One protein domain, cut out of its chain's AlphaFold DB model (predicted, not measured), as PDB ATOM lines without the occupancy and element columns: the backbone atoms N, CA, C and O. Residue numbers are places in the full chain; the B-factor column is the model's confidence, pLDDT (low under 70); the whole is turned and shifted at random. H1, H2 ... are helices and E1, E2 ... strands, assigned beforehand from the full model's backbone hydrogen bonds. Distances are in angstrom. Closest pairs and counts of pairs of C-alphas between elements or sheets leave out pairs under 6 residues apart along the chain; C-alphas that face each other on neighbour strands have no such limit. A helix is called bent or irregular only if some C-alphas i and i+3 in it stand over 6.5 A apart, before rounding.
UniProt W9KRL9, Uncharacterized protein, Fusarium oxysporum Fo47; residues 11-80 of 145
ATOM      1  N   GLN A  11     174.325 177.492 147.942       53.34
ATOM      2  CA  GLN A  11     175.038 177.258 149.169       53.34
ATOM      3  C   GLN A  11     174.252 178.057 150.187       53.34
ATOM      4  O   GLN A  11     174.477 179.253 150.309       53.34
ATOM      5  N   ALA A  12     173.273 177.412 150.821       55.12
ATOM      6  CA  ALA A  12     172.524 178.028 151.900       55.12
ATOM      7  C   ALA A  12     173.519 178.642 152.885       55.12
ATOM      8  O   ALA A  12     174.416 177.966 153.409       55.12
ATOM      9  N   HIS A  13     173.432 179.953 153.034       62.78
ATOM     10  CA  HIS A  13     174.356 180.732 153.811       62.78
ATOM     11  C   HIS A  13     173.886 180.688 155.267       62.78
ATOM     12  O   HIS A  13     172.994 181.402 155.716       62.78
ATOM     13  N   GLU A  14     174.570 179.881 156.080       72.38
ATOM     14  CA  GLU A  14     174.361 179.841 157.537       72.38
ATOM     15  C   GLU A  14     174.693 181.180 158.240       72.38
ATOM     16  O   GLU A  14     174.626 181.290 159.466       72.38
ATOM     17  N   ASP A  15     175.068 182.224 157.498       83.44
ATOM     18  CA  ASP A  15     175.434 183.535 158.030       83.44
ATOM     19  C   ASP A  15     174.232 184.345 158.541       83.44
ATOM     20  O   ASP A  15     174.414 185.248 159.359       83.44
ATOM     21  N   GLY A  16     173.005 183.980 158.151       87.38
ATOM     22  CA  GLY A  16     171.784 184.658 158.580       87.38
ATOM     23  C   GLY A  16     171.625 186.078 158.025       87.38
ATOM     24  O   GLY A  16     170.779 186.826 158.531       87.38
ATOM     25  N   LEU A  17     172.398 186.458 156.997       91.25
ATOM     26  CA  LEU A  17     172.386 187.799 156.398       91.25
ATOM     27  C   LEU A  17     171.020 188.185 155.826       91.25
ATOM     28  O   LEU A  17     170.669 189.366 155.828       91.25
ATOM     29  N   TRP A  18     170.217 187.207 155.396       92.62
ATOM     30  CA  TRP A  18     168.850 187.429 154.914       92.62
ATOM     31  C   TRP A  18     168.010 188.255 155.897       92.62
ATOM     32  O   TRP A  18     167.199 189.089 155.490       92.62
ATOM     33  N   ARG A  19     168.233 188.082 157.207       93.56
ATOM     34  CA  ARG A  19     167.511 188.832 158.235       93.56
ATOM     35  C   ARG A  19     167.894 190.302 158.225       93.56
ATOM     36  O   ARG A  19     167.015 191.148 158.368       93.56
ATOM     37  N   ASP A  20     169.176 190.607 158.082       93.00
ATOM     38  CA  ASP A  20     169.652 191.988 158.055       93.00
ATOM     39  C   ASP A  20     169.195 192.691 156.773       93.00
ATOM     40  O   ASP A  20     168.764 193.845 156.820       93.00
ATOM     41  N   VAL A  21     169.182 191.971 155.646       92.38
ATOM     42  CA  VAL A  21     168.596 192.449 154.384       92.38
ATOM     43  C   VAL A  21     167.114 192.771 154.572       92.38
ATOM     44  O   VAL A  21     166.686 193.878 154.260       92.38
ATOM     45  N   LEU A  22     166.334 191.855 155.153       92.94
ATOM     46  CA  LEU A  22     164.909 192.076 155.396       92.94
ATOM     47  C   LEU A  22     164.668 193.277 156.320       92.94
ATOM     48  O   LEU A  22     163.871 194.153 155.987       92.94
ATOM     49  N   LEU A  23     165.374 193.347 157.453       91.50
ATOM     50  CA  LEU A  23     165.188 194.393 158.463       91.50
ATOM     51  C   LEU A  23     165.665 195.783 158.018       91.50
ATOM     52  O   LEU A  23     165.233 196.776 158.597       91.50
ATOM     53  N   SER A  24     166.550 195.861 157.023       90.25
ATOM     54  CA  SER A  24     166.987 197.125 156.412       90.25
ATOM     55  C   SER A  24     166.168 197.518 155.179       90.25
ATOM     56  O   SER A  24     166.345 198.615 154.647       90.25
ATOM     57  N   SER A  25     165.266 196.645 154.726       88.81
ATOM     58  CA  SER A  25     164.413 196.879 153.566       88.81
ATOM     59  C   SER A  25     163.055 197.486 153.954       88.81
ATOM     60  O   SER A  25     162.607 197.325 155.088       88.81
ATOM     61  N   PRO A  26     162.325 198.081 152.995       87.62
ATOM     62  CA  PRO A  26     160.928 198.488 153.178       87.62
ATOM     63  C   PRO A  26     159.944 197.359 153.532       87.62
ATOM     64  O   PRO A  26     158.788 197.641 153.816       87.62
ATOM     65  N   TRP A  27     160.367 196.091 153.495       90.31
ATOM     66  CA  TRP A  27     159.534 194.931 153.827       90.31
ATOM     67  C   TRP A  27     159.696 194.466 155.281       90.31
ATOM     68  O   TRP A  27     159.145 193.428 155.644       90.31
ATOM     69  N   PHE A  28     160.444 195.193 156.119       87.94
ATOM     70  CA  PHE A  28     160.742 194.780 157.498       87.94
ATOM     71  C   PHE A  28     159.496 194.558 158.377       87.94
ATOM     72  O   PHE A  28     159.561 193.786 159.335       87.94
ATOM     73  N   ASP A  29     158.389 195.239 158.071       84.81
ATOM     74  CA  ASP A  29     157.083 195.143 158.735       84.81
ATOM     75  C   ASP A  29     156.033 194.414 157.876       84.81
ATOM     76  O   ASP A  29     154.844 194.410 158.200       84.81
ATOM     77  N   CYS A  30     156.456 193.790 156.773       88.62
ATOM     78  CA  CYS A  30     155.557 193.099 155.865       88.62
ATOM     79  C   CYS A  30     155.097 191.757 156.470       88.62
ATOM     80  O   CYS A  30     155.940 190.884 156.718       88.62
ATOM     81  N   PRO A  31     153.775 191.511 156.590       88.75
ATOM     82  CA  PRO A  31     153.237 190.280 157.182       88.75
ATOM     83  C   PRO A  31     153.681 188.982 156.492       88.75
ATOM     84  O   PRO A  31     153.611 187.907 157.081       88.75
ATOM     85  N   ILE A  32     154.161 189.066 155.246       90.62
ATOM     86  CA  ILE A  32     154.699 187.930 154.483       90.62
ATOM     87  C   ILE A  32     155.885 187.270 155.200       90.62
ATOM     88  O   ILE A  32     156.111 186.075 155.006       90.62
ATOM     89  N   PHE A  33     156.634 188.016 156.016       93.12
ATOM     90  CA  PHE A  33     157.859 187.538 156.659       93.12
ATOM     91  C   PHE A  33     157.751 187.403 158.188       93.12
ATOM     92  O   PHE A  33     158.731 187.034 158.841       93.12
ATOM     93  N   ASP A  34     156.586 187.680 158.783       90.25
ATOM     94  CA  ASP A  34     156.409 187.747 160.242       90.25
ATOM     95  C   ASP A  34     156.813 186.455 160.961       90.25
ATOM     96  O   ASP A  34     157.495 186.465 161.993       90.25
ATOM     97  N   ASP A  35     156.413 185.318 160.411       90.50
ATOM     98  CA  ASP A  35     156.750 184.006 160.935       90.50
ATOM     99  C   ASP A  35     158.215 183.638 160.685       90.50
ATOM    100  O   ASP A  35     158.775 182.917 161.501       90.50
ATOM    101  N   LEU A  36     158.908 184.174 159.680       91.81
ATOM    102  CA  LEU A  36     160.363 183.981 159.584       91.81
ATOM    103  C   LEU A  36     161.089 184.663 160.748       91.81
ATOM    104  O   LEU A  36     162.064 184.141 161.296       91.81
ATOM    105  N   LEU A  37     160.578 185.816 161.181       91.31
ATOM    106  CA  LEU A  37     161.176 186.617 162.245       91.31
ATOM    107  C   LEU A  37     160.812 186.117 163.646       91.31
ATOM    108  O   LEU A  37     161.646 186.200 164.563       91.31
ATOM    109  N   TYR A  38     159.599 185.589 163.830       91.00
ATOM    110  CA  TYR A  38     159.049 185.239 165.137       91.00
ATOM    111  C   TYR A  38     158.384 183.865 165.155       91.00
ATOM    112  O   TYR A  38     157.695 183.470 164.226       91.00
ATOM    113  N   LYS A  39     158.526 183.144 166.271       90.69
ATOM    114  CA  LYS A  39     157.818 181.884 166.531       90.69
ATOM    115  C   LYS A  39     157.019 181.940 167.829       90.69
ATOM    116  O   LYS A  39     157.468 182.585 168.783       90.69
ATOM    117  N   PRO A  40     155.883 181.234 167.922       87.56
ATOM    118  CA  PRO A  40     155.171 181.089 169.179       87.56
ATOM    119  C   PRO A  40     155.983 180.221 170.147       87.56
ATOM    120  O   PRO A  40     156.433 179.125 169.816       87.56
ATOM    121  N   GLN A  41     156.153 180.700 171.375       83.88
ATOM    122  CA  GLN A  41     156.680 179.933 172.493       83.88
ATOM    123  C   GLN A  41     155.560 179.722 173.510       83.88
ATOM    124  O   GLN A  41     155.106 180.660 174.172       83.88
ATOM    125  N   ILE A  42     155.119 178.469 173.635       78.69
ATOM    126  CA  ILE A  42     154.158 178.055 174.657       78.69
ATOM    127  C   ILE A  42     154.945 177.794 175.938       78.69
ATOM    128  O   ILE A  42     155.753 176.868 176.014       78.69
ATOM    129  N   ARG A  43     154.727 178.624 176.958       68.38
ATOM    130  CA  ARG A  43     155.273 178.364 178.288       68.38
ATOM    131  C   ARG A  43     154.329 177.416 179.016       68.38
ATOM    132  O   ARG A  43     153.257 177.829 179.449       68.38
ATOM    133  N   ASN A  44     154.746 176.168 179.182       64.19
ATOM    134  CA  ASN A  44     154.050 175.249 180.072       64.19
ATOM    135  C   ASN A  44     154.323 175.678 181.521       64.19
ATOM    136  O   ASN A  44     155.476 175.882 181.912       64.19
ATOM    137  N   GLY A  45     153.262 175.872 182.305       59.84
ATOM    138  CA  GLY A  45     153.397 176.042 183.748       59.84
ATOM    139  C   GLY A  45     153.921 174.750 184.394       59.84
ATOM    140  O   GLY A  45     153.788 173.678 183.799       59.84
ATOM    141  N   PRO A  46     154.474 174.811 185.617       59.78
ATOM    142  CA  PRO A  46     155.007 173.636 186.316       59.78
ATOM    143  C   PRO A  46     153.974 172.519 186.591       59.78
ATOM    144  O   PRO A  46     154.359 171.452 187.048       59.78
ATOM    145  N   GLY A  47     152.685 172.735 186.292       63.19
ATOM    146  CA  GLY A  47     151.599 171.758 186.441       63.19
ATOM    147  C   GLY A  47     151.045 171.162 185.139       63.19
ATOM    148  O   GLY A  47     150.013 170.507 185.186       63.19
ATOM    149  N   GLY A  48     151.656 171.397 183.969       57.56
ATOM    150  CA  GLY A  48     151.188 170.809 182.696       57.56
ATOM    151  C   GLY A  48     149.879 171.391 182.136       57.56
ATOM    152  O   GLY A  48     149.453 171.014 181.044       57.56
ATOM    153  N   GLU A  49     149.265 172.347 182.833       54.34
ATOM    154  CA  GLU A  49     148.127 173.109 182.326       54.34
ATOM    155  C   GLU A  49     148.543 173.959 181.118       54.34
ATOM    156  O   GLU A  49     149.361 174.881 181.214       54.34
ATOM    157  N   LYS A  50     147.948 173.656 179.957       58.84
ATOM    158  CA  LYS A  50     148.124 174.377 178.686       58.84
ATOM    159  C   LYS A  50     147.375 175.722 178.676       58.84
ATOM    160  O   LYS A  50     146.740 176.077 177.691       58.84
ATOM    161  N   HIS A  51     147.450 176.482 179.768       56.00
ATOM    162  CA  HIS A  51     146.901 177.842 179.887       56.00
ATOM    163  C   HIS A  51     147.978 178.925 179.692       56.00
ATOM    164  O   HIS A  51     147.807 180.083 180.072       56.00
ATOM    165  N   GLY A  52     149.129 178.553 179.127       57.72
ATOM    166  CA  GLY A  52     150.256 179.454 178.931       57.72
ATOM    167  C   GLY A  52     149.967 180.510 177.867       57.72
ATOM    168  O   GLY A  52     149.777 180.177 176.701       57.72
ATOM    169  N   LYS A  53     150.000 181.788 178.262       64.69
ATOM    170  CA  LYS A  53     150.062 182.938 177.347       64.69
ATOM    171  C   LYS A  53     151.119 182.667 176.268       64.69
ATOM    172  O   LYS A  53     152.300 182.533 176.596       64.69
ATOM    173  N   VAL A  54     150.700 182.567 175.005       76.19
ATOM    174  CA  VAL A  54     151.615 182.379 173.871       76.19
ATOM    175  C   VAL A  54     152.455 183.644 173.739       76.19
ATOM    176  O   VAL A  54     151.922 184.738 173.557       76.19
ATOM    177  N   ARG A  55     153.775 183.512 173.890       83.31
ATOM    178  CA  ARG A  55     154.715 184.615 173.678       83.31
ATOM    179  C   ARG A  55     155.372 184.433 172.321       83.31
ATOM    180  O   ARG A  55     155.940 183.377 172.067       83.31
ATOM    181  N   MET A  56     155.360 185.464 171.487       86.81
ATOM    182  CA  MET A  56     156.181 185.479 170.277       86.81
ATOM    183  C   MET A  56     157.641 185.724 170.663       86.81
ATOM    184  O   MET A  56     157.949 186.652 171.419       86.81
ATOM    185  N   VAL A  57     158.545 184.874 170.183       90.31
ATOM    186  CA  VAL A  57     159.993 185.005 170.390       90.31
ATOM    187  C   VAL A  57     160.707 185.069 169.051       90.31
ATOM    188  O   VAL A  57     160.281 184.428 168.093       90.31
ATOM    189  N   LYS A  58     161.800 185.834 168.982       91.50
ATOM    190  CA  LYS A  58     162.606 185.955 167.763       91.50
ATOM    191  C   LYS A  58     163.178 184.588 167.367       91.50
ATOM    192  O   LYS A  58     163.694 183.865 168.222       91.50
ATOM    193  N   ARG A  59     163.095 184.244 166.082       90.69
ATOM    194  CA  ARG A  59     163.799 183.091 165.505       90.69
ATOM    195  C   ARG A  59     165.301 183.382 165.372       90.69
ATOM    196  O   ARG A  59     165.718 184.544 165.352       90.69
ATOM    197  N   ASN A  60     166.092 182.310 165.348       89.62
ATOM    198  CA  ASN A  60     167.524 182.358 165.062       89.62
ATOM    199  C   ASN A  60     167.699 182.412 163.534       89.62
ATOM    200  O   ASN A  60     167.218 181.484 162.892       89.62
ATOM    201  N   PRO A  61     168.328 183.450 162.961       90.31
ATOM    202  CA  PRO A  61     168.437 183.583 161.509       90.31
ATOM    203  C   PRO A  61     169.399 182.593 160.851       90.31
ATOM    204  O   PRO A  61     169.311 182.404 159.650       90.31
ATOM    205  N   HIS A  62     170.277 181.940 161.615       89.75
ATOM    206  CA  HIS A  62     171.285 181.013 161.085       89.75
ATOM    207  C   HIS A  62     170.727 179.640 160.662       89.75
ATOM    208  O   HIS A  62     171.493 178.748 160.315       89.75
ATOM    209  N   PHE A  63     169.410 179.425 160.757       87.44
ATOM    210  CA  PHE A  63     168.786 178.210 160.234       87.44
ATOM    211  C   PHE A  63     168.608 178.341 158.722       87.44
ATOM    212  O   PHE A  63     167.893 179.238 158.276       87.44
ATOM    213  N   VAL A  64     169.231 177.425 157.979       85.50
ATOM    214  CA  VAL A  64     169.198 177.345 156.509       85.50
ATOM    215  C   VAL A  64     167.770 177.387 155.970       85.50
ATOM    216  O   VAL A  64     167.482 178.131 155.041       85.50
ATOM    217  N   GLU A  65     166.842 176.680 156.615       89.50
ATOM    218  CA  GLU A  65     165.455 176.598 156.153       89.50
ATOM    219  C   GLU A  65     164.756 177.967 156.148       89.50
ATOM    220  O   GLU A  65     163.867 178.210 155.338       89.50
ATOM    221  N   LEU A  66     165.159 178.889 157.032       91.81
ATOM    222  CA  LEU A  66     164.579 180.234 157.067       91.81
ATOM    223  C   LEU A  66     165.095 181.123 155.937       91.81
ATOM    224  O   LEU A  66     164.377 182.026 155.516       91.81
ATOM    225  N   GLU A  67     166.322 180.893 155.469       91.50
ATOM    226  CA  GLU A  67     166.859 181.593 154.305       91.50
ATOM    227  C   GLU A  67     166.168 181.118 153.026       91.50
ATOM    228  O   GLU A  67     165.719 181.951 152.238       91.50
ATOM    229  N   ASP A  68     166.004 179.804 152.858       91.31
ATOM    230  CA  ASP A  68     165.285 179.236 151.717       91.31
ATOM    231  C   ASP A  68     163.844 179.770 151.663       91.31
ATOM    232  O   ASP A  68     163.403 180.288 150.632       91.31
ATOM    233  N   GLU A  69     163.130 179.751 152.797       93.69
ATOM    234  CA  GLU A  69     161.783 180.323 152.882       93.69
ATOM    235  C   GLU A  69     161.770 181.844 152.637       93.69
ATOM    236  O   GLU A  69     160.814 182.371 152.058       93.69
ATOM    237  N   PHE A  70     162.804 182.572 153.073       93.94
ATOM    238  CA  PHE A  70     162.941 183.997 152.772       93.94
ATOM    239  C   PHE A  70     163.059 184.225 151.265       93.94
ATOM    240  O   PHE A  70     162.304 185.034 150.722       93.94
ATOM    241  N   LEU A  71     163.957 183.506 150.588       93.44
ATOM    242  CA  LEU A  71     164.186 183.636 149.149       93.44
ATOM    243  C   LEU A  71     162.937 183.269 148.348       93.44
ATOM    244  O   LEU A  71     162.558 184.003 147.434       93.44
ATOM    245  N   GLU A  72     162.254 182.186 148.716       94.19
ATOM    246  CA  GLU A  72     161.006 181.774 148.074       94.19
ATOM    247  C   GLU A  72     159.945 182.881 148.182       94.19
ATOM    248  O   GLU A  72     159.411 183.367 147.180       94.19
ATOM    249  N   ARG A  73     159.672 183.363 149.397       93.69
ATOM    250  CA  ARG A  73     158.674 184.423 149.613       93.69
ATOM    251  C   ARG A  73     159.078 185.735 148.959       93.69
ATOM    252  O   ARG A  73     158.207 186.473 148.492       93.69
ATOM    253  N   TRP A  74     160.375 186.020 148.912       92.75
ATOM    254  CA  TRP A  74     160.898 187.188 148.227       92.75
ATOM    255  C   TRP A  74     160.550 187.143 146.740       92.75
ATOM    256  O   TRP A  74     159.867 188.043 146.250       92.75
ATOM    257  N   TRP A  75     160.936 186.077 146.038       91.88
ATOM    258  CA  TRP A  75     160.748 185.962 144.591       91.88
ATOM    259  C   TRP A  75     159.291 185.783 144.172       91.88
ATOM    260  O   TRP A  75     158.852 186.397 143.198       91.88
ATOM    261  N   PHE A  76     158.517 184.980 144.905       90.50
ATOM    262  CA  PHE A  76     157.151 184.654 144.494       90.50
ATOM    263  C   PHE A  76     156.106 185.668 144.956       90.50
ATOM    264  O   PHE A  76     155.070 185.786 144.301       90.50
ATOM    265  N   LYS A  77     156.357 186.395 146.054       89.62
ATOM    266  CA  LYS A  77     155.379 187.321 146.644       89.62
ATOM    267  C   LYS A  77     155.911 188.744 146.732       89.62
ATOM    268  O   LYS A  77     155.361 189.637 146.099       89.62
ATOM    269  N   ALA A  78     156.973 188.971 147.505       88.19
ATOM    270  CA  ALA A  78     157.393 190.323 147.869       88.19
ATOM    271  C   ALA A  78     157.864 191.152 146.666       88.19
ATOM    272  O   ALA A  78     157.478 192.313 146.549       88.19
ATOM    273  N   ALA A  79     158.628 190.548 145.750       87.56
ATOM    274  CA  ALA A  79     159.147 191.199 144.550       87.56
ATOM    275  C   ALA A  79     158.051 191.619 143.553       87.56
ATOM    276  O   ALA A  79     158.282 192.504 142.731       87.56
ATOM    277  N   LYS A  80     156.861 191.008 143.633       87.44
ATOM    278  CA  LYS A  80     155.705 191.336 142.786       87.44
ATOM    279  C   LYS A  80     154.843 192.464 143.364       87.44
ATOM    280  O   LYS A  80     154.011 193.023 142.655       87.44
TER     281      LYS A  80
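AT A GLANCE: This is residues 11 to 80 of the 145 residues of an uncharacterized protein of Fusarium oxysporum Fo47 (UniProt W9KRL9). A two-stranded hairpin, E1 and E2, forms a long arm reaching away from a small loose cluster of three helices, with the unnamed loop of residues 42 to 54 at its far end. In the cluster H2 and H3 run side by side in opposite directions, and H1 stands near both at a steep angle. The 70 printed residues hold three named helices and two antiparallel strands in the order H1, H2, E1, E2, H3, a mixed class. The whole is loose, with a radius of gyration of the C-alphas of 14.8 A, and elongated, spanning 46 by 25 by 20 A.

IN THESE COORDINATES: Find C-alpha 38 at (159.049, 185.239, 165.137), where E1, residues 38 to 41, begins; it is 9.4 A long. E2, residues 55 to 58, covers 10.0 A. H3, residues 64 to 76, runs 18.5 A to C-alpha 76 at (157.151, 184.654, 144.494). H2, residues 31 to 37, is 10.1 A long and irregular, with C-alphas 32 and 35 7.8 A apart. H1, residues 17 to 24, starts at C-alpha 17 (172.386, 187.799, 156.398) and covers 10.8 A.

HOW THE PARTS SIT: Look first at the hairpin of E1 and E2, antiparallel at 138 degrees: N 39 and O 57 are 2.8 A apart, N 57 and O 39 2.9 A, both within hydrogen-bond range. The closest C-alphas of H2 and E2, Leu 37 and Lys 58, are 5.7 A apart. H2 and H3 touch at a shallow tilt of 10 degrees, opposite ways; their closest C-alphas, Leu 36 and Leu 66, are 6.2 A apart. H1 is close to H3 but not clearly touching, with the C-alphas of Trp 18 and Glu 67 closest at 6.2 A, at a steep tilt of 51 degrees. H1 is apart from E1 and E2. Every O i to N i+4 pair is within hydrogen-bond range in H1 and H3; H2 has 1 of 3, and 3 of 4 O i to N i+3 pairs.

THE WHOLE: The C-alphas farthest apart, Gly 47 and Lys 80, are 48.0 A apart. The printed part has no cut, and the link from E1 to E2 is long, 13 residues. Confidence is under 70 at residues 11 to 13 and 43 to 53.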